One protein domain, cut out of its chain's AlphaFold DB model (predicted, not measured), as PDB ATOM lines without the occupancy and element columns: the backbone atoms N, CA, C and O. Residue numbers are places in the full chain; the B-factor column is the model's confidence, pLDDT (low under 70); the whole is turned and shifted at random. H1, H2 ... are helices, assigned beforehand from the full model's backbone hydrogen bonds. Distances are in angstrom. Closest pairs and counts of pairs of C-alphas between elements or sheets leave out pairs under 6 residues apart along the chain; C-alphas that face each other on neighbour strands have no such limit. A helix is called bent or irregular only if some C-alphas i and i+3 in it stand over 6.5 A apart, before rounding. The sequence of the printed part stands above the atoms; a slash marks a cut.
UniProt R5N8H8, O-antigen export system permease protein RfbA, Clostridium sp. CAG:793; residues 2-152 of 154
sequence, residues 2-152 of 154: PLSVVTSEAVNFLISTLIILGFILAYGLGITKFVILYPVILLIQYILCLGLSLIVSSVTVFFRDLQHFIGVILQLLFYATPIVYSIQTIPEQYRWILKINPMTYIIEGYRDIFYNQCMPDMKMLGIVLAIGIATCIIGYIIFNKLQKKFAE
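AT A GLANCE: This is residues 2 to 152 of the 154 residues of the protein "O-antigen export system permease protein RfbA" of Clostridium sp. CAG:793 (UniProt R5N8H8). Two long helices, H2 and H6, pack side by side running the same way as the core of an elongated bundle; the shorter H5 packs on the first part of H2, and the long H1 packs on H2 with residues 2 to 10, then spreads away from it. H3 folds back from the end of H2, and the long link after it and H4 lead round to H5, making an open loop off one side; residues 71 to 76 of H3 stand free. The printed part has 151 residues with six named helices, H1 to H6 in order, and no named strand: all helix. It is only just compact, close to loose, with a radius of gyration of the C-alphas of 17.4 A and spans of 59 by 36 by 27 A.

HOW THE PARTS SIT: Start at H1, residues 2 to 26, which makes a hairpin with H2, residues 33 to 62: they touch at a shallow tilt of 31 degrees, opposite ways, the closest C-alphas being those of Pro 2 and Ser 53, 6.0 A apart. H2 is the hub, touching four helices. Go on to H3, residues 66 to 79, which touches H2 only at the corner and only just, with 3 pairs of C-alphas within 8 A; Thr 60 and Leu 66 have the closest, 5.9 A apart. Next comes H4, residues 92 to 100, apart from H3 and close but not clearly touching H5, residues 102 to 116; C-alphas 98 and 104 are their closest, at 6.4 A. Residues 34 to 45 of H2 touch H5, opposite ways, at a shallow tilt of 26 degrees; C-alphas 34 and 113 are closest, at 5.4 A. Finish with H6, residues 122 to 150, which touches H2 the same way at a shallow tilt of 27 degrees, C-alphas 51 and 136 being closest at 3.7 A. H2, H5 and H6 form an up and down bundle, each running against the one before. In H1 and H3 every O i to N i+4 pair is within hydrogen-bond range; in H2 20 of 26, H5 9 of 11, H6 23 of 25, and H4 2 of 5, beside 5 of 6 O i to N i+3 pairs.

IN THESE COORDINATES: Find C-alpha 2 at (-43.156, -35.103, -20.889), where H1 begins its 36.4 A. H2 runs 47.0 A from C-alpha 33 at (-16.034, -52.226, -10.911); H3 20.3 A, H4 14.0 A, H5 19.8 A. H6 runs 40.3 A to C-alpha 150 at (-52.606, -23.005, -23.014). H4 is irregular, C-alphas 93 and 96 being 7.1 A apart, and H2 only just, with C-alphas 36 and 39 7.0 A apart.

THE WHOLE: The C-alphas farthest apart are those of Gly 28 and Glu 152, 59.8 A. The printed part has no cut; look for its long link at residues 80 to 91. Residues 148 to 152 have pLDDT under 70.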
ATOM      1  N   PRO A   2     -44.516 -34.736 -20.453       80.12
ATOM      2  CA  PRO A   2     -43.156 -35.103 -20.889       80.12
ATOM      3  C   PRO A   2     -42.343 -35.862 -19.829       80.12
ATOM      4  O   PRO A   2     -41.647 -36.815 -20.162       80.12
ATOM      5  N   LEU A   3     -42.501 -35.517 -18.545       84.12
ATOM      6  CA  LEU A   3     -41.854 -36.230 -17.438       84.12
ATOM      7  C   LEU A   3     -42.230 -37.721 -17.394       84.12
ATOM      8  O   LEU A   3     -41.361 -38.569 -17.225       84.12
ATOM      9  N   SER A   4     -43.514 -38.041 -17.578       84.62
ATOM     10  CA  SER A   4     -44.013 -39.419 -17.544       84.62
ATOM     11  C   SER A   4     -43.427 -40.247 -18.684       84.62
ATOM     12  O   SER A   4     -42.953 -41.346 -18.438       84.62
ATOM     13  N   VAL A   5     -43.378 -39.688 -19.901       87.81
ATOM     14  CA  VAL A   5     -42.810 -40.367 -21.079       87.81
ATOM     15  C   VAL A   5     -41.321 -40.651 -20.887       87.81
ATOM     16  O   VAL A   5     -40.886 -41.784 -21.058       87.81
ATOM     17  N   VAL A   6     -40.536 -39.652 -20.467       89.12
ATOM     18  CA  VAL A   6     -39.088 -39.834 -20.258       89.12
ATOM     19  C   VAL A   6     -38.817 -40.827 -19.126       89.12
ATOM     20  O   VAL A   6     -37.885 -41.623 -19.218       89.12
ATOM     21  N   THR A   7     -39.651 -40.839 -18.082       90.06
ATOM     22  CA  THR A   7     -39.548 -41.828 -16.998       90.06
ATOM     23  C   THR A   7     -39.868 -43.238 -17.496       90.06
ATOM     24  O   THR A   7     -39.123 -44.166 -17.195       90.06
ATOM     25  N   SER A   8     -40.930 -43.409 -18.287       90.50
ATOM     26  CA  SER A   8     -41.276 -44.698 -18.895       90.50
ATOM     27  C   SER A   8     -40.149 -45.234 -19.779       90.50
ATOM     28  O   SER A   8     -39.777 -46.398 -19.652       90.50
ATOM     29  N   GLU A   9     -39.540 -44.381 -20.605       90.69
ATOM     30  CA  GLU A   9     -38.398 -44.777 -21.433       90.69
ATOM     31  C   GLU A   9     -37.147 -45.096 -20.605       90.69
ATOM     32  O   GLU A   9     -36.429 -46.047 -20.911       90.69
ATOM     33  N   ALA A  10     -36.904 -44.381 -19.503       89.38
ATOM     34  CA  ALA A  10     -35.820 -44.719 -18.584       89.38
ATOM     35  C   ALA A  10     -36.022 -46.102 -17.937       89.38
ATOM     36  O   ALA A  10     -35.065 -46.861 -17.784       89.38
ATOM     37  N   VAL A  11     -37.267 -46.463 -17.605       90.56
ATOM     38  CA  VAL A  11     -37.608 -47.806 -17.110       90.56
ATOM     39  C   VAL A  11     -37.397 -48.863 -18.198       90.56
ATOM     40  O   VAL A  11     -36.766 -49.886 -17.932       90.56
ATOM     41  N   ASN A  12     -37.836 -48.610 -19.434       90.50
ATOM     42  CA  ASN A  12     -37.574 -49.508 -20.568       90.50
ATOM     43  C   ASN A  12     -36.071 -49.712 -20.805       90.50
ATOM     44  O   ASN A  12     -35.615 -50.830 -21.063       90.50
ATOM     45  N   PHE A  13     -35.280 -48.647 -20.673       90.12
ATOM     46  CA  PHE A  13     -33.829 -48.708 -20.800       90.12
ATOM     47  C   PHE A  13     -33.181 -49.538 -19.682       90.12
ATOM     48  O   PHE A  13     -32.272 -50.328 -19.947       90.12
ATOM     49  N   LEU A  14     -33.675 -49.431 -18.443       90.50
ATOM     50  CA  LEU A  14     -33.233 -50.282 -17.332       90.50
ATOM     51  C   LEU A  14     -33.497 -51.763 -17.614       90.50
ATOM     52  O   LEU A  14     -32.594 -52.582 -17.450       90.50
ATOM     53  N   ILE A  15     -34.696 -52.103 -18.095       89.69
ATOM     54  CA  ILE A  15     -35.047 -53.482 -18.467       89.69
ATOM     55  C   ILE A  15     -34.126 -53.982 -19.587       89.69
ATOM     56  O   ILE A  15     -33.557 -55.068 -19.489       89.69
ATOM     57  N   SER A  16     -33.911 -53.163 -20.618       89.19
ATOM     58  CA  SER A  16     -33.013 -53.489 -21.735       89.19
ATOM     59  C   SER A  16     -31.571 -53.712 -21.269       89.19
ATOM     60  O   SER A  16     -30.884 -54.615 -21.745       89.19
ATOM     61  N   THR A  17     -31.119 -52.940 -20.282       87.19
ATOM     62  CA  THR A  17     -29.781 -53.087 -19.701       87.19
ATOM     63  C   THR A  17     -29.626 -54.402 -18.940       87.19
ATOM     64  O   THR A  17     -28.572 -55.028 -19.030       87.19
ATOM     65  N   LEU A  18     -30.663 -54.872 -18.238       88.00
ATOM     66  CA  LEU A  18     -30.631 -56.186 -17.582       88.00
ATOM     67  C   LEU A  18     -30.443 -57.322 -18.594       88.00
ATOM     68  O   LEU A  18     -29.692 -58.261 -18.330       88.00
ATOM     69  N   ILE A  19     -31.069 -57.213 -19.767       88.44
ATOM     70  CA  ILE A  19     -30.894 -58.179 -20.858       88.44
ATOM     71  C   ILE A  19     -29.436 -58.169 -21.338       88.44
ATOM     72  O   ILE A  19     -28.809 -59.225 -21.425       88.44
ATOM     73  N   ILE A  20     -28.869 -56.984 -21.591       84.81
ATOM     74  CA  ILE A  20     -27.468 -56.828 -22.012       84.81
ATOM     75  C   ILE A  20     -26.504 -57.395 -20.961       84.81
ATOM     76  O   ILE A  20     -25.577 -58.121 -21.314       84.81
ATOM     77  N   LEU A  21     -26.737 -57.129 -19.674       85.25
ATOM     78  CA  LEU A  21     -25.952 -57.704 -18.579       85.25
ATOM     79  C   LEU A  21     -25.981 -59.238 -18.599       85.25
ATOM     80  O   LEU A  21     -24.939 -59.867 -18.419       85.25
ATOM     81  N   GLY A  22     -27.142 -59.836 -18.882       85.75
ATOM     82  CA  GLY A  22     -27.272 -61.280 -19.077       85.75
ATOM     83  C   GLY A  22     -26.374 -61.806 -20.202       85.75
ATOM     84  O   GLY A  22     -25.662 -62.791 -20.008       85.75
ATOM     85  N   PHE A  23     -26.332 -61.116 -21.346       86.00
ATOM     86  CA  PHE A  23     -25.440 -61.473 -22.455       86.00
ATOM     87  C   PHE A  23     -23.956 -61.318 -22.101       86.00
ATOM     88  O   PHE A  23     -23.169 -62.206 -22.413       86.00
ATOM     89  N   ILE A  24     -23.565 -60.233 -21.427       83.50
ATOM     90  CA  ILE A  24     -22.168 -59.989 -21.022       83.50
ATOM     91  C   ILE A  24     -21.672 -61.101 -20.089       83.50
ATOM     92  O   ILE A  24     -20.561 -61.609 -20.259       83.50
ATOM     93  N   LEU A  25     -22.508 -61.509 -19.130       84.19
ATOM     94  CA  LEU A  25     -22.207 -62.617 -18.225       84.19
ATOM     95  C   LEU A  25     -22.113 -63.953 -18.973       84.19
ATOM     96  O   LEU A  25     -21.176 -64.711 -18.730       84.19
ATOM     97  N   ALA A  26     -23.028 -64.221 -19.911       85.94
ATOM     98  CA  ALA A  26     -23.009 -65.439 -20.723       85.94
ATOM     99  C   ALA A  26     -21.772 -65.535 -21.636       85.94
ATOM    100  O   ALA A  26     -21.246 -66.626 -21.843       85.94
ATOM    101  N   TYR A  27     -21.279 -64.403 -22.148       82.81
ATOM    102  CA  TYR A  27     -20.061 -64.322 -22.964       82.81
ATOM    103  C   TYR A  27     -18.756 -64.375 -22.150       82.81
ATOM    104  O   TYR A  27     -17.675 -64.387 -22.734       82.81
ATOM    105  N   GLY A  28     -18.826 -64.400 -20.814       77.00
ATOM    106  CA  GLY A  28     -17.647 -64.525 -19.952       77.00
ATOM    107  C   GLY A  28     -16.794 -63.257 -19.834       77.00
ATOM    108  O   GLY A  28     -15.699 -63.319 -19.283       77.00
ATOM    109  N   LEU A  29     -17.287 -62.102 -20.300       72.56
ATOM    110  CA  LEU A  29     -16.599 -60.809 -20.172       72.56
ATOM    111  C   LEU A  29     -16.475 -60.361 -18.703       72.56
ATOM    112  O   LEU A  29     -15.562 -59.614 -18.363       72.56
ATOM    113  N   GLY A  30     -17.345 -60.853 -17.815       72.56
ATOM    114  CA  GLY A  30     -17.365 -60.469 -16.402       72.56
ATOM    115  C   GLY A  30     -17.890 -59.045 -16.174       72.56
ATOM    116  O   GLY A  30     -18.050 -58.258 -17.104       72.56
ATOM    117  N   ILE A  31     -18.203 -58.717 -14.918       76.00
ATOM    118  CA  ILE A  31     -18.661 -57.379 -14.513       76.00
ATOM    119  C   ILE A  31     -17.497 -56.648 -13.849       76.00
ATOM    120  O   ILE A  31     -16.993 -57.072 -12.806       76.00
ATOM    121  N   THR A  32     -17.088 -55.526 -14.430       81.00
ATOM    122  CA  THR A  32     -16.025 -54.683 -13.875       81.00
ATOM    123  C   THR A  32     -16.578 -53.720 -12.827       81.00
ATOM    124  O   THR A  32     -17.750 -53.344 -12.839       81.00
ATOM    125  N   LYS A  33     -15.704 -53.235 -11.936       84.00
ATOM    126  CA  LYS A  33     -16.034 -52.226 -10.911       84.00
ATOM    127  C   LYS A  33     -16.636 -50.941 -11.497       84.00
ATOM    128  O   LYS A  33     -17.388 -50.263 -10.807       84.00
ATOM    129  N   PHE A  34     -16.342 -50.620 -12.759       86.19
ATOM    130  CA  PHE A  34     -16.854 -49.428 -13.442       86.19
ATOM    131  C   PHE A  34     -18.369 -49.448 -13.674       86.19
ATOM    132  O   PHE A  34     -18.956 -48.383 -13.836       86.19
ATOM    133  N   VAL A  35     -19.031 -50.608 -13.585       85.62
ATOM    134  CA  VAL A  35     -20.502 -50.693 -13.650       85.62
ATOM    135  C   VAL A  35     -21.173 -49.895 -12.525       85.62
ATOM    136  O   VAL A  35     -22.300 -49.442 -12.692       85.62
ATOM    137  N   ILE A  36     -20.471 -49.588 -11.426       87.50
ATOM    138  CA  ILE A  36     -20.980 -48.683 -10.382       87.50
ATOM    139  C   ILE A  36     -21.281 -47.261 -10.892       87.50
ATOM    140  O   ILE A  36     -22.059 -46.536 -10.278       87.50
ATOM    141  N   LEU A  37     -20.689 -46.864 -12.024       89.81
ATOM    142  CA  LEU A  37     -20.905 -45.568 -12.675       89.81
ATOM    143  C   LEU A  37     -22.116 -45.569 -13.614       89.81
ATOM    144  O   LEU A  37     -22.570 -44.502 -14.021       89.81
ATOM    145  N   TYR A  38     -22.680 -46.743 -13.919       89.94
ATOM    146  CA  TYR A  38     -23.900 -46.884 -14.712       89.94
ATOM    147  C   TYR A  38     -25.051 -45.963 -14.255       89.94
ATOM    148  O   TYR A  38     -25.557 -45.213 -15.093       89.94
ATOM    149  N   PRO A  39     -25.462 -45.939 -12.966       90.75
ATOM    150  CA  PRO A  39     -26.549 -45.067 -12.518       90.75
ATOM    151  C   PRO A  39     -26.237 -43.579 -12.706       90.75
ATOM    152  O   PRO A  39     -27.150 -42.796 -12.951       90.75
ATOM    153  N   VAL A  40     -24.963 -43.182 -12.642       93.06
ATOM    154  CA  VAL A  40     -24.547 -41.792 -12.873       93.06
ATOM    155  C   VAL A  40     -24.732 -41.422 -14.344       93.06
ATOM    156  O   VAL A  40     -25.344 -40.400 -14.640       93.06
ATOM    157  N   ILE A  41     -24.272 -42.269 -15.270       93.25
ATOM    158  CA  ILE A  41     -24.430 -42.037 -16.715       93.25
ATOM    159  C   ILE A  41     -25.918 -42.020 -17.093       93.25
ATOM    160  O   ILE A  41     -26.360 -41.132 -17.821       93.25
ATOM    161  N   LEU A  42     -26.707 -42.942 -16.532       93.56
ATOM    162  CA  LEU A  42     -28.156 -42.985 -16.728       93.56
ATOM    163  C   LEU A  42     -28.850 -41.714 -16.233       93.56
ATOM    164  O   LEU A  42     -29.731 -41.195 -16.915       93.56
ATOM    165  N   LEU A  43     -28.446 -41.184 -15.078       94.50
ATOM    166  CA  LEU A  43     -28.997 -39.939 -14.554       94.50
ATOM    167  C   LEU A  43     -28.670 -38.748 -15.466       94.50
ATOM    168  O   LEU A  43     -29.541 -37.924 -15.733       94.50
ATOM    169  N   ILE A  44     -27.438 -38.672 -15.978       94.69
ATOM    170  CA  ILE A  44     -27.021 -37.623 -16.920       94.69
ATOM    171  C   ILE A  44     -27.855 -37.698 -18.205       94.69
ATOM    172  O   ILE A  44     -28.395 -36.679 -18.645       94.69
ATOM    173  N   GLN A  45     -28.023 -38.900 -18.770       94.44
ATOM    174  CA  GLN A  45     -28.894 -39.122 -19.927       94.44
ATOM    175  C   GLN A  45     -30.332 -38.693 -19.629       94.44
ATOM    176  O   GLN A  45     -30.937 -37.978 -20.425       94.44
ATOM    177  N   TYR A  46     -30.872 -39.096 -18.480       93.81
ATOM    178  CA  TYR A  46     -32.236 -38.774 -18.079       93.81
ATOM    179  C   TYR A  46     -32.471 -37.261 -18.019       93.81
ATOM    180  O   TYR A  46     -33.442 -36.772 -18.595       93.81
ATOM    181  N   ILE A  47     -31.564 -36.509 -17.387       94.25
ATOM    182  CA  ILE A  47     -31.651 -35.045 -17.289       94.25
ATOM    183  C   ILE A  47     -31.611 -34.408 -18.685       94.25
ATOM    184  O   ILE A  47     -32.441 -33.554 -18.996       94.25
ATOM    185  N   LEU A  48     -30.693 -34.840 -19.552       93.88
ATOM    186  CA  LEU A  48     -30.600 -34.320 -20.918       93.88
ATOM    187  C   LEU A  48     -31.883 -34.591 -21.722       93.88
ATOM    188  O   LEU A  48     -32.449 -33.674 -22.322       93.88
ATOM    189  N   CYS A  49     -32.376 -35.831 -21.705       93.38
ATOM    190  CA  CYS A  49     -33.600 -36.223 -22.403       93.38
ATOM    191  C   CYS A  49     -34.829 -35.479 -21.871       93.38
ATOM    192  O   CYS A  49     -35.691 -35.079 -22.652       93.38
ATOM    193  N   LEU A  50     -34.903 -35.254 -20.558       92.56
ATOM    194  CA  LEU A  50     -35.980 -34.498 -19.931       92.56
ATOM    195  C   LEU A  50     -35.988 -33.045 -20.413       92.56
ATOM    196  O   LEU A  50     -37.037 -32.550 -20.825       92.56
ATOM    197  N   GLY A  51     -34.830 -32.381 -20.426       91.19
ATOM    198  CA  GLY A  51     -34.710 -31.001 -20.898       91.19
ATOM    199  C   GLY A  51     -35.108 -30.847 -22.364       91.19
ATOM    200  O   GLY A  51     -35.922 -29.986 -22.703       91.19
ATOM    201  N   LEU A  52     -34.610 -31.735 -23.227       91.25
ATOM    202  CA  LEU A  52     -34.974 -31.750 -24.645       91.25
ATOM    203  C   LEU A  52     -36.465 -32.043 -24.854       91.25
ATOM    204  O   LEU A  52     -37.118 -31.358 -25.639       91.25
ATOM    205  N   SER A  53     -37.027 -33.002 -24.116       90.81
ATOM    206  CA  SER A  53     -38.452 -33.345 -24.174       90.81
ATOM    207  C   SER A  53     -39.344 -32.179 -23.743       90.81
ATOM    208  O   SER A  53     -40.362 -31.914 -24.383       90.81
ATOM    209  N   LEU A  54     -38.956 -31.413 -22.716       89.31
ATOM    210  CA  LEU A  54     -39.677 -30.201 -22.311       89.31
ATOM    211  C   LEU A  54     -39.695 -29.147 -23.423       89.31
ATOM    212  O   LEU A  54     -40.749 -28.581 -23.708       89.31
ATOM    213  N   ILE A  55     -38.558 -28.906 -24.079       88.94
ATOM    214  CA  ILE A  55     -38.469 -27.940 -25.184       88.94
ATOM    215  C   ILE A  55     -39.331 -28.410 -26.361       88.94
ATOM    216  O   ILE A  55     -40.193 -27.674 -26.836       88.94
ATOM    217  N   VAL A  56     -39.144 -29.655 -26.799       87.88
ATOM    218  CA  VAL A  56     -39.854 -30.233 -27.948       87.88
ATOM    219  C   VAL A  56     -41.362 -30.288 -27.713       87.88
ATOM    220  O   VAL A  56     -42.133 -29.865 -28.575       87.88
ATOM    221  N   SER A  57     -41.800 -30.764 -26.546       86.31
ATOM    222  CA  SER A  57     -43.227 -30.812 -26.208       86.31
ATOM    223  C   SER A  57     -43.843 -29.416 -26.170       86.31
ATOM    224  O   SER A  57     -44.942 -29.232 -26.672       86.31
ATOM    225  N   SER A  58     -43.121 -28.410 -25.675       84.19
ATOM    226  CA  SER A  58     -43.612 -27.030 -25.660       84.19
ATOM    227  C   SER A  58     -43.849 -26.463 -27.062       84.19
ATOM    228  O   SER A  58     -44.837 -25.768 -27.281       84.19
ATOM    229  N   VAL A  59     -42.953 -26.743 -28.013       82.75
ATOM    230  CA  VAL A  59     -43.035 -26.179 -29.372       82.75
ATOM    231  C   VAL A  59     -44.044 -26.936 -30.241       82.75
ATOM    232  O   VAL A  59     -44.789 -26.325 -31.006       82.75
ATOM    233  N   THR A  60     -44.108 -28.261 -30.104       82.12
ATOM    234  CA  THR A  60     -44.988 -29.114 -30.925       82.12
ATOM    235  C   THR A  60     -46.479 -28.907 -30.662       82.12
ATOM    236  O   THR A  60     -47.282 -29.210 -31.542       82.12
ATOM    237  N   VAL A  61     -46.872 -28.359 -29.504       77.94
ATOM    238  CA  VAL A  61     -48.283 -28.016 -29.248       77.94
ATOM    239  C   VAL A  61     -48.751 -26.849 -30.128       77.94
ATOM    240  O   VAL A  61     -49.884 -26.875 -30.596       77.94
ATOM    241  N   PHE A  62     -47.883 -25.871 -30.418       71.94
ATOM    242  CA  PHE A  62     -48.215 -24.756 -31.319       71.94
ATOM    243  C   PHE A  62     -48.013 -25.115 -32.792       71.94
ATOM    244  O   PHE A  62     -48.771 -24.671 -33.649       71.94
ATOM    245  N   PHE A  63     -47.002 -25.934 -33.093       76.94
ATOM    246  CA  PHE A  63     -46.635 -26.302 -34.460       76.94
ATOM    247  C   PHE A  63     -46.661 -27.821 -34.632       76.94
ATOM    248  O   PHE A  63     -45.643 -28.496 -34.454       76.94
ATOM    249  N   ARG A  64     -47.827 -28.361 -35.010       74.69
ATOM    250  CA  ARG A  64     -48.003 -29.806 -35.251       74.69
ATOM    251  C   ARG A  64     -47.069 -30.344 -36.337       74.69
ATOM    252  O   ARG A  64     -46.509 -31.421 -36.160       74.69
ATOM    253  N   ASP A  65     -46.814 -29.566 -37.388       78.12
ATOM    254  CA  ASP A  65     -45.920 -29.962 -38.488       78.12
ATOM    255  C   ASP A  65     -44.473 -30.187 -38.031       78.12
ATOM    256  O   ASP A  65     -43.728 -30.959 -38.639       78.12
ATOM    257  N   LEU A  66     -44.073 -29.580 -36.907       80.62
ATOM    258  CA  LEU A  66     -42.732 -29.740 -36.359       80.62
ATOM    259  C   LEU A  66     -42.473 -31.167 -35.856       80.62
ATOM    260  O   LEU A  66     -41.318 -31.581 -35.784       80.62
ATOM    261  N   GLN A  67     -43.516 -31.952 -35.564       80.19
ATOM    262  CA  GLN A  67     -43.355 -33.352 -35.162       80.19
ATOM    263  C   GLN A  67     -42.664 -34.186 -36.250       80.19
ATOM    264  O   GLN A  67     -41.751 -34.954 -35.944       80.19
ATOM    265  N   HIS A  68     -43.032 -33.992 -37.521       83.75
ATOM    266  CA  HIS A  68     -42.401 -34.703 -38.637       83.75
ATOM    267  C   HIS A  68     -40.933 -34.304 -38.807       83.75
ATOM    268  O   HIS A  68     -40.070 -35.169 -38.959       83.75
ATOM    269  N   PHE A  69     -40.630 -33.008 -38.704       87.00
ATOM    270  CA  PHE A  69     -39.253 -32.511 -38.769       87.00
ATOM    271  C   PHE A  69     -38.378 -33.075 -37.649       87.00
ATOM    272  O   PHE A  69     -37.248 -33.493 -37.901       87.00
ATOM    273  N   ILE A  70     -38.899 -33.139 -36.422       86.69
ATOM    274  CA  ILE A  70     -38.167 -33.688 -35.276       86.69
ATOM    275  C   ILE A  70     -37.845 -35.167 -35.494       86.69
ATOM    276  O   ILE A  70     -36.728 -35.582 -35.196       86.69
ATOM    277  N   GLY A  71     -38.762 -35.946 -36.077       86.31
ATOM    278  CA  GLY A  71     -38.495 -37.341 -36.440       86.31
ATOM    279  C   GLY A  71     -37.292 -37.490 -37.378       86.31
ATOM    280  O   GLY A  71     -36.385 -38.275 -37.101       86.31
ATOM    281  N   VAL A  72     -37.231 -36.676 -38.437       89.94
ATOM    282  CA  VAL A  72     -36.100 -36.674 -39.382       89.94
ATOM    283  C   VAL A  72     -34.796 -36.266 -38.690       89.94
ATOM    284  O   VAL A  72     -33.761 -36.902 -38.888       89.94
ATOM    285  N   ILE A  73     -34.835 -35.239 -37.836       89.19
ATOM    286  CA  ILE A  73     -33.661 -34.772 -37.086       89.19
ATOM    287  C   ILE A  73     -33.144 -35.856 -36.136       89.19
ATOM    288  O   ILE A  73     -31.939 -36.086 -36.075       89.19
ATOM    289  N   LEU A  74     -34.032 -36.548 -35.418       87.75
ATOM    290  CA  LEU A  74     -33.653 -37.648 -34.528       87.75
ATOM    291  C   LEU A  74     -33.018 -38.806 -35.302       87.75
ATOM    292  O   LEU A  74     -32.024 -39.368 -34.847       87.75
ATOM    293  N   GLN A  75     -33.534 -39.122 -36.491       88.69
ATOM    294  CA  GLN A  75     -32.938 -40.139 -37.352       88.69
ATOM    295  C   GLN A  75     -31.534 -39.733 -37.822       88.69
ATOM    296  O   GLN A  75     -30.611 -40.542 -37.761       88.69
ATOM    297  N   LEU A  76     -31.335 -38.474 -38.220       88.25
ATOM    298  CA  LEU A  76     -30.005 -37.953 -38.553       88.25
ATOM    299  C   LEU A  76     -29.056 -37.994 -37.345       88.25
ATOM    300  O   LEU A  76     -27.914 -38.431 -37.480       88.25
ATOM    301  N   LEU A  77     -29.529 -37.600 -36.158       86.69
ATOM    302  CA  LEU A  77     -28.754 -37.639 -34.914       86.69
ATOM    303  C   LEU A  77     -28.348 -39.060 -34.521       86.69
ATOM    304  O   LEU A  77     -27.231 -39.254 -34.042       86.69
ATOM    305  N   PHE A  78     -29.213 -40.050 -34.746       86.81
ATOM    306  CA  PHE A  78     -28.896 -41.457 -34.511       86.81
ATOM    307  C   PHE A  78     -27.680 -41.896 -35.334       86.81
ATOM    308  O   PHE A  78     -26.737 -42.457 -34.782       86.81
ATOM    309  N   TYR A  79     -27.650 -41.570 -36.631       84.31
ATOM    310  CA  TYR A  79     -26.500 -41.873 -37.489       84.31
ATOM    311  C   TYR A  79     -25.281 -40.999 -37.196       84.31
ATOM    312  O   TYR A  79     -24.157 -41.449 -37.401       84.31
ATOM    313  N   ALA A  80     -25.477 -39.780 -36.694       83.12
ATOM    314  CA  ALA A  80     -24.404 -38.891 -36.249       83.12
ATOM    315  C   ALA A  80     -23.864 -39.237 -34.846       83.12
ATOM    316  O   ALA A  80     -23.002 -38.529 -34.331       83.12
ATOM    317  N   THR A  81     -24.364 -40.298 -34.212       84.50
ATOM    318  CA  THR A  81     -23.867 -40.802 -32.928       84.50
ATOM    319  C   THR A  81     -23.224 -42.175 -33.161       84.50
ATOM    320  O   THR A  81     -23.795 -42.986 -33.895       84.50
ATOM    321  N   PRO A  82     -22.067 -42.495 -32.549       82.38
ATOM    322  CA  PRO A  82     -21.391 -43.788 -32.717       82.38
ATOM    323  C   PRO A  82     -22.087 -44.926 -31.940       82.38
ATOM    324  O   PRO A  82     -21.526 -45.562 -31.043       82.38
ATOM    325  N   ILE A  83     -23.350 -45.180 -32.286       80.81
ATOM    326  CA  ILE A  83     -24.179 -46.249 -31.721       80.81
ATOM    327  C   ILE A  83     -23.834 -47.564 -32.425       80.81
ATOM    328  O   ILE A  83     -23.405 -48.525 -31.789       80.81
ATOM    329  N   VAL A  84     -23.963 -47.584 -33.754       79.31
ATOM    330  CA  VAL A  84     -23.776 -48.788 -34.587       79.31
ATOM    331  C   VAL A  84     -22.306 -49.004 -34.973       79.31
ATOM    332  O   VAL A  84     -21.902 -50.116 -35.298       79.31
ATOM    333  N   TYR A  85     -21.485 -47.953 -34.915       79.31
ATOM    334  CA  TYR A  85     -20.075 -47.968 -35.308       79.31
ATOM    335  C   TYR A  85     -19.178 -47.377 -34.214       79.31
ATOM    336  O   TYR A  85     -19.634 -46.628 -33.355       79.31
ATOM    337  N   SER A  86     -17.884 -47.707 -34.248       78.25
ATOM    338  CA  SER A  86     -16.872 -47.098 -33.373       78.25
ATOM    339  C   SER A  86     -16.335 -45.803 -33.980       78.25
ATOM    340  O   SER A  86     -16.101 -45.744 -35.193       78.25
ATOM    341  N   ILE A  87     -16.059 -44.797 -33.143       77.50
ATOM    342  CA  ILE A  87     -15.474 -43.508 -33.553       77.50
ATOM    343  C   ILE A  87     -14.118 -43.666 -34.261       77.50
ATOM    344  O   ILE A  87     -13.739 -42.847 -35.098       77.50
ATOM    345  N   GLN A  88     -13.405 -44.757 -33.966       77.44
ATOM    346  CA  GLN A  88     -12.104 -45.091 -34.548       77.44
ATOM    347  C   GLN A  88     -12.196 -45.395 -36.050       77.44
ATOM    348  O   GLN A  88     -11.248 -45.133 -36.785       77.44
ATOM    349  N   THR A  89     -13.355 -45.879 -36.507       80.31
ATOM    350  CA  THR A  89     -13.625 -46.233 -37.914       80.31
ATOM    351  C   THR A  89     -13.711 -45.000 -38.818       80.31
ATOM    352  O   THR A  89     -13.567 -45.107 -40.031       80.31
ATOM    353  N   ILE A  90     -13.961 -43.819 -38.242       80.94
ATOM    354  CA  ILE A  90     -14.168 -42.581 -38.995       80.94
ATOM    355  C   ILE A  90     -12.842 -41.814 -39.132       80.94
ATOM    356  O   ILE A  90     -12.105 -41.695 -38.142       80.94
ATOM    357  N   PRO A  91     -12.536 -41.264 -40.329       82.38
ATOM    358  CA  PRO A  91     -11.353 -40.436 -40.552       82.38
ATOM    359  C   PRO A  91     -11.273 -39.266 -39.567       82.38
ATOM    360  O   PRO A  91     -12.284 -38.626 -39.277       82.38
ATOM    361  N   GLU A  92     -10.067 -38.939 -39.091       82.00
ATOM    362  CA  GLU A  92      -9.872 -37.942 -38.024       82.00
ATOM    363  C   GLU A  92     -10.503 -36.580 -38.343       82.00
ATOM    364  O   GLU A  92     -11.117 -35.962 -37.473       82.00
ATOM    365  N   GLN A  93     -10.448 -36.175 -39.613       81.62
ATOM    366  CA  GLN A  93     -11.023 -34.932 -40.137       81.62
ATOM    367  C   GLN A  93     -12.545 -34.791 -39.955       81.62
ATOM    368  O   GLN A  93     -13.048 -33.674 -40.013       81.62
ATOM    369  N   TYR A  94     -13.284 -35.881 -39.718       80.94
ATOM    370  CA  TYR A  94     -14.742 -35.857 -39.513       80.94
ATOM    371  C   TYR A  94     -15.163 -36.184 -38.076       80.94
ATOM    372  O   TYR A  94     -16.331 -36.027 -37.723       80.94
ATOM    373  N   ARG A  95     -14.226 -36.584 -37.203       82.00
ATOM    374  CA  ARG A  95     -14.540 -36.941 -35.808       82.00
ATOM    375  C   ARG A  95     -15.056 -35.756 -34.988       82.00
ATOM    376  O   ARG A  95     -15.754 -35.966 -34.001       82.00
ATOM    377  N   TRP A  96     -14.741 -34.519 -35.381       81.38
ATOM    378  CA  TRP A  96     -15.216 -33.319 -34.683       81.38
ATOM    379  C   TRP A  96     -16.745 -33.190 -34.709       81.38
ATOM    380  O   TRP A  96     -17.324 -32.752 -33.721       81.38
ATOM    381  N   ILE A  97     -17.402 -33.643 -35.784       80.06
ATOM    382  CA  ILE A  97     -18.867 -33.603 -35.929       80.06
ATOM    383  C   ILE A  97     -19.524 -34.465 -34.847       80.06
ATOM    384  O   ILE A  97     -20.478 -34.044 -34.196       80.06
ATOM    385  N   LEU A  98     -18.960 -35.647 -34.600       80.50
ATOM    386  CA  LEU A  98     -19.444 -36.581 -33.581       80.50
ATOM    387  C   LEU A  98     -19.212 -36.028 -32.172       80.50
ATOM    388  O   LEU A  98     -20.070 -36.161 -31.305       80.50
ATOM    389  N   LYS A  99     -18.073 -35.361 -31.955       82.25
ATOM    390  CA  LYS A  99     -17.704 -34.751 -30.667       82.25
ATOM    391  C   LYS A  99     -18.573 -33.553 -30.276       82.25
ATOM    392  O   LYS A  99     -18.592 -33.188 -29.104       82.25
ATOM    393  N   ILE A 100     -19.282 -32.931 -31.216       85.69
ATOM    394  CA  ILE A 100     -20.236 -31.857 -30.898       85.69
ATOM    395  C   ILE A 100     -21.491 -32.421 -30.224       85.69
ATOM    396  O   ILE A 100     -22.115 -31.742 -29.409       85.69
ATOM    397  N   ASN A 101     -21.870 -33.658 -30.540       88.56
ATOM    398  CA  ASN A 101     -23.105 -34.238 -30.039       88.56
ATOM    399  C   ASN A 101     -22.927 -34.750 -28.592       88.56
ATOM    400  O   ASN A 101     -22.150 -35.680 -28.374       88.56
ATOM    401  N   PRO A 102     -23.664 -34.216 -27.596       88.31
ATOM    402  CA  PRO A 102     -23.561 -34.669 -26.209       88.31
ATOM    403  C   PRO A 102     -23.940 -36.146 -26.025       88.31
ATOM    404  O   PRO A 102     -23.418 -36.803 -25.125       88.31
ATOM    405  N   MET A 103     -24.796 -36.694 -26.899       89.25
ATOM    406  CA  MET A 103     -25.165 -38.113 -26.865       89.25
ATOM    407  C   MET A 103     -23.982 -39.032 -27.169       89.25
ATOM    408  O   MET A 103     -23.937 -40.142 -26.648       89.25
ATOM    409  N   THR A 104     -22.997 -38.573 -27.944       89.88
ATOM    410  CA  THR A 104     -21.772 -39.333 -28.236       89.88
ATOM    411  C   THR A 104     -21.061 -39.729 -26.948       89.88
ATOM    412  O   THR A 104     -20.773 -40.907 -26.758       89.88
ATOM    413  N   TYR A 105     -20.865 -38.786 -26.024       91.69
ATOM    414  CA  TYR A 105     -20.159 -39.042 -24.764       91.69
ATOM    415  C   TYR A 105     -20.941 -39.956 -23.814       91.69
ATOM    416  O   TYR A 105     -20.341 -40.712 -23.056       91.69
ATOM    417  N   ILE A 106     -22.277 -39.925 -23.864       92.81
ATOM    418  CA  ILE A 106     -23.123 -40.855 -23.101       92.81
ATOM    419  C   ILE A 106     -22.958 -42.282 -23.643       92.81
ATOM    420  O   ILE A 106     -22.733 -43.216 -22.874       92.81
ATOM    421  N   ILE A 107     -23.033 -42.454 -24.967       91.19
ATOM    422  CA  ILE A 107     -22.901 -43.763 -25.624       91.19
ATOM    423  C   ILE A 107     -21.489 -44.335 -25.457       91.19
ATOM    424  O   ILE A 107     -21.344 -45.524 -25.173       91.19
ATOM    425  N   GLU A 108     -20.453 -43.504 -25.583       90.00
ATOM    426  CA  GLU A 108     -19.075 -43.895 -25.267       90.00
ATOM    427  C   GLU A 108     -18.941 -44.285 -23.792       90.00
ATOM    428  O   GLU A 108     -18.386 -45.339 -23.504       90.00
ATOM    429  N   GLY A 109     -19.566 -43.541 -22.873       90.94
ATOM    430  CA  GLY A 109     -19.604 -43.893 -21.455       90.94
ATOM    431  C   GLY A 109     -20.206 -45.277 -21.187       90.94
ATOM    432  O   GLY A 109     -19.637 -46.051 -20.419       90.94
ATOM    433  N   TYR A 110     -21.313 -45.632 -21.850       90.00
ATOM    434  CA  TYR A 110     -21.878 -46.986 -21.758       90.00
ATOM    435  C   TYR A 110     -20.954 -48.050 -22.353       90.00
ATOM    436  O   TYR A 110     -20.800 -49.129 -21.779       90.00
ATOM    437  N   ARG A 111     -20.317 -47.756 -23.491       88.06
ATOM    438  CA  ARG A 111     -19.357 -48.665 -24.128       88.06
ATOM    439  C   ARG A 111     -18.142 -48.902 -23.231       88.06
ATOM    440  O   ARG A 111     -17.686 -50.038 -23.123       88.06
ATOM    441  N   ASP A 112     -17.667 -47.872 -22.544       89.38
ATOM    442  CA  ASP A 112     -16.515 -47.957 -21.654       89.38
ATOM    443  C   ASP A 112     -16.791 -48.829 -20.430       89.38
ATOM    444  O   ASP A 112     -15.974 -49.686 -20.097       89.38
ATOM    445  N   ILE A 113     -17.966 -48.698 -19.808       89.81
ATOM    446  CA  ILE A 113     -18.303 -49.497 -18.621       89.81
ATOM    447  C   ILE A 113     -18.659 -50.955 -18.945       89.81
ATOM    448  O   ILE A 113     -18.350 -51.834 -18.141       89.81
ATOM    449  N   PHE A 114     -19.314 -51.221 -20.084       85.50
ATOM    450  CA  PHE A 114     -19.835 -52.554 -20.416       85.50
ATOM    451  C   PHE A 114     -18.909 -53.362 -21.327       85.50
ATOM    452  O   PHE A 114     -18.845 -54.581 -21.185       85.50
ATOM    453  N   TYR A 115     -18.215 -52.709 -22.263       84.31
ATOM    454  CA  TYR A 115     -17.415 -53.381 -23.289       84.31
ATOM    455  C   TYR A 115     -15.912 -53.191 -23.074       84.31
ATOM    456  O   TYR A 115     -15.193 -54.176 -22.938       84.31
ATOM    457  N   ASN A 116     -15.430 -51.944 -22.995       85.06
ATOM    458  CA  ASN A 116     -13.991 -51.670 -22.847       85.06
ATOM    459  C   ASN A 116     -13.483 -51.886 -21.414       85.06
ATOM    460  O   ASN A 116     -12.274 -51.948 -21.195       85.06
ATOM    461  N   GLN A 117     -14.396 -51.983 -20.443       84.56
ATOM    462  CA  GLN A 117     -14.107 -52.173 -19.023       84.56
ATOM    463  C   GLN A 117     -13.122 -51.141 -18.462       84.56
ATOM    464  O   GLN A 117     -12.259 -51.463 -17.642       84.56
ATOM    465  N   CYS A 118     -13.255 -49.891 -18.895       88.25
ATOM    466  CA  CYS A 118     -12.399 -48.786 -18.494       88.25
ATOM    467  C   CYS A 118     -13.209 -47.654 -17.850       88.25
ATOM    468  O   CYS A 118     -14.442 -47.664 -17.808       88.25
ATOM    469  N   MET A 119     -12.493 -46.687 -17.279       88.44
ATOM    470  CA  MET A 119     -13.119 -45.510 -16.692       88.44
ATOM    471  C   MET A 119     -13.612 -44.583 -17.814       88.44
ATOM    472  O   MET A 119     -12.783 -44.165 -18.624       88.44
ATOM    473  N   PRO A 120     -14.909 -44.227 -17.847       90.06
ATOM    474  CA  PRO A 120     -15.433 -43.304 -18.844       90.06
ATOM    475  C   PRO A 120     -14.895 -41.888 -18.604       90.06
ATOM    476  O   PRO A 120     -14.513 -41.533 -17.480       90.06
ATOM    477  N   ASP A 121     -14.897 -41.053 -19.644       90.38
ATOM    478  CA  ASP A 121     -14.431 -39.667 -19.545       90.38
ATOM    479  C   ASP A 121     -15.373 -38.811 -18.677       90.38
ATOM    480  O   ASP A 121     -16.351 -38.211 -19.135       90.38
ATOM    481  N   MET A 122     -15.040 -38.727 -17.388       90.25
ATOM    482  CA  MET A 122     -15.794 -37.962 -16.393       90.25
ATOM    483  C   MET A 122     -15.867 -36.468 -16.701       90.25
ATOM    484  O   MET A 122     -16.832 -35.815 -16.304       90.25
ATOM    485  N   LYS A 123     -14.869 -35.907 -17.396       92.38
ATOM    486  CA  LYS A 123     -14.876 -34.479 -17.735       92.38
ATOM    487  C   LYS A 123     -15.949 -34.208 -18.776       92.38
ATOM    488  O   LYS A 123     -16.757 -33.300 -18.592       92.38
ATOM    489  N   MET A 124     -15.992 -35.025 -19.826       91.56
ATOM    490  CA  MET A 124     -17.004 -34.897 -20.873       91.56
ATOM    491  C   MET A 124     -18.404 -35.195 -20.339       91.56
ATOM    492  O   MET A 124     -19.324 -34.423 -20.597       91.56
ATOM    493  N   LEU A 125     -18.564 -36.227 -19.504       92.38
ATOM    494  CA  LEU A 125     -19.837 -36.502 -18.828       92.38
ATOM    495  C   LEU A 125     -20.299 -35.326 -17.947       92.38
ATOM    496  O   LEU A 125     -21.482 -34.991 -17.944       92.38
ATOM    497  N   GLY A 126     -19.376 -34.651 -17.254       93.06
ATOM    498  CA  GLY A 126     -19.675 -33.436 -16.490       93.06
ATOM    499  C   GLY A 126     -20.141 -32.266 -17.366       93.06
ATOM    500  O   GLY A 126     -21.081 -31.559 -17.001       93.06
ATOM    501  N   ILE A 127     -19.543 -32.089 -18.547       93.94
ATOM    502  CA  ILE A 127     -19.990 -31.093 -19.535       93.94
ATOM    503  C   ILE A 127     -21.396 -31.437 -20.037       93.94
ATOM    504  O   ILE A 127     -22.258 -30.560 -20.093       93.94
ATOM    505  N   VAL A 128     -21.665 -32.709 -20.348       94.94
ATOM    506  CA  VAL A 128     -23.000 -33.153 -20.777       94.94
ATOM    507  C   VAL A 128     -24.038 -32.934 -19.679       94.94
ATOM    508  O   VAL A 128     -25.138 -32.472 -19.974       94.94
ATOM    509  N   LEU A 129     -23.691 -33.175 -18.413       95.12
ATOM    510  CA  LEU A 129     -24.564 -32.861 -17.284       95.12
ATOM    511  C   LEU A 129     -24.880 -31.361 -17.215       95.12
ATOM    512  O   LEU A 129     -26.043 -30.994 -17.056       95.12
ATOM    513  N   ALA A 130     -23.880 -30.492 -17.376       95.44
ATOM    514  CA  ALA A 130     -24.092 -29.045 -17.396       95.44
ATOM    515  C   ALA A 130     -25.027 -28.619 -18.543       95.44
ATOM    516  O   ALA A 130     -25.945 -27.826 -18.329       95.44
ATOM    517  N   ILE A 131     -24.855 -29.199 -19.737       94.69
ATOM    518  CA  ILE A 131     -25.752 -28.989 -20.886       94.69
ATOM    519  C   ILE A 131     -27.166 -29.505 -20.578       94.69
ATOM    520  O   ILE A 131     -28.151 -28.827 -20.872       94.69
ATOM    521  N   GLY A 132     -27.290 -30.676 -19.953       94.00
ATOM    522  CA  GLY A 132     -28.569 -31.255 -19.538       94.00
ATOM    523  C   GLY A 132     -29.316 -30.364 -18.544       94.00
ATOM    524  O   GLY A 132     -30.504 -30.098 -18.707       94.00
ATOM    525  N   ILE A 133     -28.615 -29.829 -17.544       95.00
ATOM    526  CA  ILE A 133     -29.195 -28.897 -16.569       95.00
ATOM    527  C   ILE A 133     -29.620 -27.598 -17.262       95.00
ATOM    528  O   ILE A 133     -30.743 -27.137 -17.059       95.00
ATOM    529  N   ALA A 134     -28.768 -27.026 -18.117       95.38
ATOM    530  CA  ALA A 134     -29.091 -25.809 -18.857       95.38
ATOM    531  C   ALA A 134     -30.331 -25.999 -19.747       95.38
ATOM    532  O   ALA A 134     -31.249 -25.179 -19.720       95.38
ATOM    533  N   THR A 135     -30.402 -27.108 -20.487       93.62
ATOM    534  CA  THR A 135     -31.561 -27.445 -21.330       93.62
ATOM    535  C   THR A 135     -32.819 -27.717 -20.507       93.62
ATOM    536  O   THR A 135     -33.893 -27.280 -20.909       93.62
ATOM    537  N   CYS A 136     -32.713 -28.340 -19.330       93.00
ATOM    538  CA  CYS A 136     -33.829 -28.470 -18.389       93.00
ATOM    539  C   CYS A 136     -34.358 -27.118 -17.916       93.00
ATOM    540  O   CYS A 136     -35.566 -26.898 -17.944       93.00
ATOM    541  N   ILE A 137     -33.475 -26.204 -17.508       93.69
ATOM    542  CA  ILE A 137     -33.868 -24.866 -17.048       93.69
ATOM    543  C   ILE A 137     -34.553 -24.101 -18.184       93.69
ATOM    544  O   ILE A 137     -35.648 -23.570 -17.997       93.69
ATOM    545  N   ILE A 138     -33.948 -24.084 -19.374       92.81
ATOM    546  CA  ILE A 138     -34.510 -23.418 -20.556       92.81
ATOM    547  C   ILE A 138     -35.866 -24.034 -20.921       92.81
ATOM    548  O   ILE A 138     -36.846 -23.310 -21.085       92.81
ATOM    549  N   GLY A 139     -35.942 -25.365 -20.989       89.00
ATOM    550  CA  GLY A 139     -37.169 -26.099 -21.282       89.00
ATOM    551  C   GLY A 139     -38.272 -25.821 -20.270       89.00
ATOM    552  O   GLY A 139     -39.403 -25.565 -20.666       89.00
ATOM    553  N   TYR A 140     -37.944 -25.781 -18.979       89.88
ATOM    554  CA  TYR A 140     -38.894 -25.454 -17.919       89.88
ATOM    555  C   TYR A 140     -39.413 -24.014 -18.026       89.88
ATOM    556  O   TYR A 140     -40.616 -23.784 -17.906       89.88
ATOM    557  N   ILE A 141     -38.538 -23.039 -18.301       89.50
ATOM    558  CA  ILE A 141     -38.937 -21.633 -18.486       89.50
ATOM    559  C   ILE A 141     -39.874 -21.491 -19.691       89.50
ATOM    560  O   ILE A 141     -40.903 -20.816 -19.590       89.50
ATOM    561  N   ILE A 142     -39.530 -22.118 -20.820       86.75
ATOM    562  CA  ILE A 142     -40.346 -22.109 -22.041       86.75
ATOM    563  C   ILE A 142     -41.703 -22.762 -21.766       86.75
ATOM    564  O   ILE A 142     -42.738 -22.149 -22.029       86.75
ATOM    565  N   PHE A 143     -41.699 -23.953 -21.167       84.81
ATOM    566  CA  PHE A 143     -42.908 -24.697 -20.835       84.81
ATOM    567  C   PHE A 143     -43.828 -23.888 -19.917       84.81
ATOM    568  O   PHE A 143     -45.006 -23.733 -20.213       84.81
ATOM    569  N   ASN A 144     -43.294 -23.283 -18.853       84.31
ATOM    570  CA  ASN A 144     -44.084 -22.500 -17.902       84.31
ATOM    571  C   ASN A 144     -44.660 -21.212 -18.525       84.31
ATOM    572  O   ASN A 144     -45.793 -20.827 -18.236       84.31
ATOM    573  N   LYS A 145     -43.913 -20.544 -19.417       82.31
ATOM    574  CA  LYS A 145     -44.431 -19.380 -20.159       82.31
ATOM    575  C   LYS A 145     -45.576 -19.757 -21.098       82.31
ATOM    576  O   LYS A 145     -46.532 -18.996 -21.216       82.31
ATOM    577  N   LEU A 146     -45.473 -20.905 -21.761       78.56
ATOM    578  CA  LEU A 146     -46.462 -21.360 -22.735       78.56
ATOM    579  C   LEU A 146     -47.676 -22.018 -22.068       78.56
ATOM    580  O   LEU A 146     -48.791 -21.842 -22.548       78.56
ATOM    581  N   GLN A 147     -47.498 -22.647 -20.902       70.44
ATOM    582  CA  GLN A 147     -48.587 -23.192 -20.087       70.44
ATOM    583  C   GLN A 147     -49.628 -22.138 -19.702       70.44
ATOM    584  O   GLN A 147     -50.817 -22.439 -19.688       70.44
ATOM    585  N   LYS A 148     -49.204 -20.893 -19.457       60.91
ATOM    586  CA  LYS A 148     -50.134 -19.787 -19.191       60.91
ATOM    587  C   LYS A 148     -51.027 -19.455 -20.389       60.91
ATOM    588  O   LYS A 148     -52.186 -19.139 -20.181       60.91
ATOM    589  N   LYS A 149     -50.512 -19.583 -21.618       59.97
ATOM    590  CA  LYS A 149     -51.297 -19.384 -22.848       59.97
ATOM    591  C   LYS A 149     -52.195 -20.581 -23.170       59.97
ATOM    592  O   LYS A 149     -53.299 -20.384 -23.650       59.97
ATOM    593  N   PHE A 150     -51.767 -21.808 -22.845       58.25
ATOM    594  CA  PHE A 150     -52.606 -23.005 -23.014       58.25
ATOM    595  C   PHE A 150     -53.881 -22.976 -22.167       58.25
ATOM    596  O   PHE A 150     -54.876 -23.565 -22.563       58.25
ATOM    597  N   ALA A 151     -53.854 -22.307 -21.012       55.72
ATOM    598  CA  ALA A 151     -55.025 -22.161 -20.152       55.72
ATOM    599  C   ALA A 151     -56.015 -21.080 -20.631       55.72
ATOM    600  O   ALA A 151     -57.137 -21.059 -20.143       55.72
ATOM    601  N   GLU A 152     -55.614 -20.188 -21.546       53.34
ATOM    602  CA  GLU A 152     -56.482 -19.138 -22.108       53.34
ATOM    603  C   GLU A 152     -57.156 -19.554 -23.430       53.34
ATOM    604  O   GLU A 152     -58.169 -18.967 -23.796       53.34
TER     605      GLU A 152